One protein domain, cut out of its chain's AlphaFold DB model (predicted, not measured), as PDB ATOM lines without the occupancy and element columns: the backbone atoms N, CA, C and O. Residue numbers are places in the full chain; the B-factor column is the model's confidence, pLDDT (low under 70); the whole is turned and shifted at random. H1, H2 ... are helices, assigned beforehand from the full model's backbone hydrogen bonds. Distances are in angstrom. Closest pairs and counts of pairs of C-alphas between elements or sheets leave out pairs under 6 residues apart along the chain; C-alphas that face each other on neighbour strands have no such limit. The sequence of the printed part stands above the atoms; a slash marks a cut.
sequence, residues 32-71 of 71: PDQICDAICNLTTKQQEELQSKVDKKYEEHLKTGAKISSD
ATOM      1  N   PRO A  32      12.829 -14.586  -9.177       76.19
ATOM      2  CA  PRO A  32      13.260 -15.829  -9.820       76.19
ATOM      3  C   PRO A  32      12.322 -17.013  -9.553       76.19
ATOM      4  O   PRO A  32      12.035 -17.787 -10.462       76.19
ATOM      5  N   ASP A  33      11.770 -17.103  -8.342       75.69
ATOM      6  CA  ASP A  33      10.810 -18.147  -7.969       75.69
ATOM      7  C   ASP A  33       9.506 -18.053  -8.768       75.69
ATOM      8  O   ASP A  33       8.997 -19.058  -9.252       75.69
ATOM      9  N   GLN A  34       9.003 -16.839  -9.011       79.38
ATOM     10  CA  GLN A  34       7.790 -16.622  -9.808       79.38
ATOM     11  C   GLN A  34       8.003 -16.995 -11.277       79.38
ATOM     12  O   GLN A  34       7.079 -17.463 -11.941       79.38
ATOM     13  N   ILE A  35       9.223 -16.799 -11.783       81.44
ATOM     14  CA  ILE A  35       9.610 -17.208 -13.136       81.44
ATOM     15  C   ILE A  35       9.660 -18.739 -13.215       81.44
ATOM     16  O   ILE A  35       9.097 -19.321 -14.142       81.44
ATOM     17  N   CYS A  36      10.274 -19.394 -12.228       78.12
ATOM     18  CA  CYS A  36      10.324 -20.853 -12.143       78.12
ATOM     19  C   CYS A  36       8.925 -21.472 -12.053       78.12
ATOM     20  O   CYS A  36       8.624 -22.398 -12.809       78.12
ATOM     21  N   ASP A  37       8.060 -20.935 -11.194       83.38
ATOM     22  CA  ASP A  37       6.682 -21.407 -11.036       83.38
ATOM     23  C   ASP A  37       5.871 -21.220 -12.320       83.38
ATOM     24  O   ASP A  37       5.137 -22.121 -12.735       83.38
ATOM     25  N   ALA A  38       6.027 -20.079 -12.996       80.62
ATOM     26  CA  ALA A  38       5.361 -19.830 -14.268       80.62
ATOM     27  C   ALA A  38       5.796 -20.842 -15.335       80.62
ATOM     28  O   ALA A  38       4.939 -21.407 -16.008       80.62
ATOM     29  N   ILE A  39       7.099 -21.120 -15.454       79.19
ATOM     30  CA  ILE A  39       7.646 -22.081 -16.427       79.19
ATOM     31  C   ILE A  39       7.207 -23.518 -16.107       79.19
ATOM     32  O   ILE A  39       6.898 -24.283 -17.027       79.19
ATOM     33  N   CYS A  40       7.143 -23.889 -14.824       80.50
ATOM     34  CA  CYS A  40       6.678 -25.211 -14.391       80.50
ATOM     35  C   CYS A  40       5.190 -25.442 -14.687       80.50
ATOM     36  O   CYS A  40       4.795 -26.577 -14.945       80.50
ATOM     37  N   ASN A  41       4.381 -24.380 -14.687       86.00
ATOM     38  CA  ASN A  41       2.949 -24.444 -14.981       86.00
ATOM     39  C   ASN A  41       2.617 -24.404 -16.485       86.00
ATOM     40  O   ASN A  41       1.445 -24.496 -16.855       86.00
ATOM     41  N   LEU A  42       3.613 -24.268 -17.367       81.81
ATOM     42  CA  LEU A  42       3.390 -24.292 -18.811       81.81
ATOM     43  C   LEU A  42       3.151 -25.713 -19.321       81.81
ATOM     44  O   LEU A  42       3.810 -26.674 -18.926       81.81
ATOM     45  N   THR A  43       2.252 -25.827 -20.295       87.19
ATOM     46  CA  THR A  43       2.120 -27.053 -21.090       87.19
ATOM     47  C   THR A  43       3.343 -27.248 -21.992       87.19
ATOM     48  O   THR A  43       3.996 -26.279 -22.378       87.19
ATOM     49  N   THR A  44       3.629 -28.487 -22.404       85.69
ATOM     50  CA  THR A  44       4.779 -28.811 -23.272       85.69
ATOM     51  C   THR A  44       4.818 -27.956 -24.543       85.69
ATOM     52  O   THR A  44       5.861 -27.423 -24.900       85.69
ATOM     53  N   LYS A  45       3.657 -27.720 -25.166       87.38
ATOM     54  CA  LYS A  45       3.538 -26.868 -26.357       87.38
ATOM     55  C   LYS A  45       3.926 -25.408 -26.083       87.38
ATOM     56  O   LYS A  45       4.558 -24.766 -26.915       87.38
ATOM     57  N   GLN A  46       3.556 -24.878 -24.918       81.12
ATOM     58  CA  GLN A  46       3.920 -23.517 -24.518       81.12
ATOM     59  C   GLN A  46       5.397 -23.412 -24.123       81.12
ATOM     60  O   GLN A  46       6.006 -22.372 -24.349       81.12
ATOM     61  N   GLN A  47       5.981 -24.478 -23.565       78.62
ATOM     62  CA  GLN A  47       7.417 -24.540 -23.287       78.62
ATOM     63  C   GLN A  47       8.238 -24.530 -24.581       78.62
ATOM     64  O   GLN A  47       9.213 -23.788 -24.665       78.62
ATOM     65  N   GLU A  48       7.824 -25.281 -25.602       83.62
ATOM     66  CA  GLU A  48       8.463 -25.266 -26.927       83.62
ATOM     67  C   GLU A  48       8.388 -23.878 -27.584       83.62
ATOM     68  O   GLU A  48       9.382 -23.376 -28.113       83.62
ATOM     69  N   GLU A  49       7.230 -23.218 -27.504       83.44
ATOM     70  CA  GLU A  49       7.055 -21.864 -28.033       83.44
ATOM     71  C   GLU A  49       7.902 -20.832 -27.269       83.44
ATOM     72  O   GLU A  49       8.505 -19.941 -27.877       83.44
ATOM     73  N   LEU A  50       7.977 -20.959 -25.940       83.31
ATOM     74  CA  LEU A  50       8.812 -20.108 -25.097       83.31
ATOM     75  C   LEU A  50      10.295 -20.297 -25.429       83.31
ATOM     76  O   LEU A  50      10.994 -19.304 -25.625       83.31
ATOM     77  N   GLN A  51      10.755 -21.544 -25.550       81.25
ATOM     78  CA  GLN A  51      12.133 -21.866 -25.920       81.25
ATOM     79  C   GLN A  51      12.489 -21.253 -27.278       81.25
ATOM     80  O   GLN A  51      13.470 -20.522 -27.384       81.25
ATOM     81  N   SER A  52      11.635 -21.439 -28.290       86.38
ATOM     82  CA  SER A  52      11.849 -20.872 -29.626       86.38
ATOM     83  C   SER A  52      11.957 -19.339 -29.611       86.38
ATOM     84  O   SER A  52      12.806 -18.761 -30.296       86.38
ATOM     85  N   LYS A  53      11.128 -18.662 -28.805       81.56
ATOM     86  CA  LYS A  53      11.178 -17.201 -28.640       81.56
ATOM     87  C   LYS A  53      12.447 -16.738 -27.922       81.56
ATOM     88  O   LYS A  53      13.016 -15.723 -28.323       81.56
ATOM     89  N   VAL A  54      12.881 -17.460 -26.888       83.25
ATOM     90  CA  VAL A  54      14.126 -17.165 -26.159       83.25
ATOM     91  C   VAL A  54      15.332 -17.326 -27.079       83.25
ATOM     92  O   VAL A  54      16.140 -16.402 -27.165       83.25
ATOM     93  N   ASP A  55      15.404 -18.425 -27.828       81.19
ATOM     94  CA  ASP A  55      16.501 -18.699 -28.760       81.19
ATOM     95  C   ASP A  55      16.578 -17.626 -29.854       81.19
ATOM     96  O   ASP A  55      17.638 -17.055 -30.110       81.19
ATOM     97  N   LYS A  56      15.434 -17.261 -30.447       80.81
ATOM     98  CA  LYS A  56      15.375 -16.190 -31.450       80.81
ATOM     99  C   LYS A  56      15.857 -14.852 -30.888       80.81
ATOM    100  O   LYS A  56      16.627 -14.151 -31.544       80.81
ATOM    101  N   LYS A  57      15.414 -14.497 -29.680       77.38
ATOM    102  CA  LYS A  57      15.819 -13.251 -29.026       77.38
ATOM    103  C   LYS A  57      17.317 -13.261 -28.708       77.38
ATOM    104  O   LYS A  57      17.981 -12.249 -28.904       77.38
ATOM    105  N   TYR A  58      17.863 -14.396 -28.278       78.06
ATOM    106  CA  TYR A  58      19.297 -14.559 -28.044       78.06
ATOM    107  C   TYR A  58      20.115 -14.359 -29.329       78.06
ATOM    108  O   TYR A  58      21.064 -13.578 -29.330       78.06
ATOM    109  N   GLU A  59      19.692 -14.954 -30.444       81.19
ATOM    110  CA  GLU A  59      20.316 -14.752 -31.760       81.19
ATOM    111  C   GLU A  59      20.263 -13.287 -32.228       81.19
ATOM    112  O   GLU A  59      21.227 -12.761 -32.792       81.19
ATOM    113  N   GLU A  60      19.152 -12.589 -31.987       76.50
ATOM    114  CA  GLU A  60      19.023 -11.153 -32.272       76.50
ATOM    115  C   GLU A  60      19.956 -10.309 -31.387       76.50
ATOM    116  O   GLU A  60      20.622  -9.394 -31.884       76.50
ATOM    117  N   HIS A  61      20.073 -10.644 -30.099       72.75
ATOM    118  CA  HIS A  61      21.030 -10.007 -29.192       72.75
ATOM    119  C   HIS A  61      22.482 -10.274 -29.599       72.75
ATOM    120  O   HIS A  61      23.276  -9.339 -29.570       72.75
ATOM    121  N   LEU A  62      22.835 -11.485 -30.040       72.69
ATOM    122  CA  LEU A  62      24.175 -11.793 -30.553       72.69
ATOM    123  C   LEU A  62      24.512 -10.957 -31.794       72.69
ATOM    124  O   LEU A  62      25.599 -10.389 -31.891       72.69
ATOM    125  N   LYS A  63      23.556 -10.813 -32.718       70.69
ATOM    126  CA  LYS A  63      23.720  -9.986 -33.926       70.69
ATOM    127  C   LYS A  63      23.857  -8.495 -33.616       70.69
ATOM    128  O   LYS A  63      24.530  -7.779 -34.354       70.69
ATOM    129  N   THR A  64      23.226  -8.025 -32.541       61.78
ATOM    130  CA  THR A  64      23.217  -6.603 -32.161       61.78
ATOM    131  C   THR A  64      24.380  -6.248 -31.225       61.78
ATOM    132  O   THR A  64      24.962  -5.173 -31.350       61.78
ATOM    133  N   GLY A  65      24.781  -7.167 -30.341       54.09
ATOM    134  CA  GLY A  65      25.903  -7.023 -29.408       54.09
ATOM    135  C   GLY A  65      27.280  -7.098 -30.071       54.09
ATOM    136  O   GLY A  65      28.239  -6.537 -29.552       54.09
ATOM    137  N   ALA A  66      27.380  -7.686 -31.267       51.12
ATOM    138  CA  ALA A  66      28.608  -7.690 -32.066       51.12
ATOM    139  C   ALA A  66      29.003  -6.306 -32.637       51.12
ATOM    140  O   ALA A  66      30.045  -6.192 -33.278       51.12
ATOM    141  N   LYS A  67      28.205  -5.245 -32.431       53.50
ATOM    142  CA  LYS A  67      28.495  -3.886 -32.937       53.50
ATOM    143  C   LYS A  67      29.282  -2.975 -31.987       53.50
ATOM    144  O   LYS A  67      29.391  -1.788 -32.275       53.50
ATOM    145  N   ILE A  68      29.852  -3.479 -30.891       52.81
ATOM    146  CA  ILE A  68      30.635  -2.634 -29.974       52.81
ATOM    147  C   ILE A  68      31.928  -3.341 -29.558       52.81
ATOM    148  O   ILE A  68      32.003  -3.934 -28.491       52.81
ATOM    149  N   SER A  69      32.942  -3.288 -30.420       48.62
ATOM    150  CA  SER A  69      34.347  -3.102 -30.024       48.62
ATOM    151  C   SER A  69      35.194  -2.952 -31.293       48.62
ATOM    152  O   SER A  69      35.597  -3.917 -31.939       48.62
ATOM    153  N   SER A  70      35.401  -1.706 -31.699       42.41
ATOM    154  CA  SER A  70      36.564  -1.288 -32.480       42.41
ATOM    155  C   SER A  70      36.983   0.038 -31.867       42.41
ATOM    156  O   SER A  70      36.336   1.053 -32.117       42.41
ATOM    157  N   ASP A  71      37.967  -0.041 -30.972       40.38
ATOM    158  CA  ASP A  71      38.878   1.065 -30.659       40.38
ATOM    159  C   ASP A  71      40.020   1.029 -31.685       40.38
ATOM    160  O   ASP A  71      40.498  -0.098 -31.977       40.38
TER     161      ASP A  71
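Overview. This is residues 32 to 71 of the 71 residues of an uncharacterized protein of Liberibacter solanacearum (strain CLso-ZC1) (UniProt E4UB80). One long helix, H2, makes most of the length, and the short helix H1 comes close to it near one end, the two making a V with arms of unequal length; beyond the other end of H2 a tail, residues 66 to 71, sticks out. The printed part has 40 residues with two named helices, H1 then H2, and no named strand: all helix. It is extended, with a radius of gyration of the C-alphas of 14.8 A and spans of 47 by 21 by 6 A.

Along the chain. Find C-alpha 44 at (4.779, -28.811, -23.272); from there H2, residues 44 to 65, runs 31.0 A to C-alpha 65 at (25.903, -7.023, -29.408). Go back to C-alpha 32 at (13.260, -15.829, -9.820), where H1, residues 32 to 40, begins; it is 12.3 A long.

Arrangement. Look at Ile 39 and Gln 47: their C-alphas, the closest of H1 and H2, are 7.3 A apart, and the helices are close but not clearly touching. They run opposite ways at a steep tilt of 50 degrees, joined by a tight link of 3 residues. In H1 and H2 every O i to N i+4 pair is within hydrogen-bond range.

Size, cuts and confidence. The C-alphas of Thr 43 and Asp 71, the two farthest apart, are 47.3 A apart. The printed part has no cut. Look for low confidence at residues 64 to 71, with pLDDT under 70.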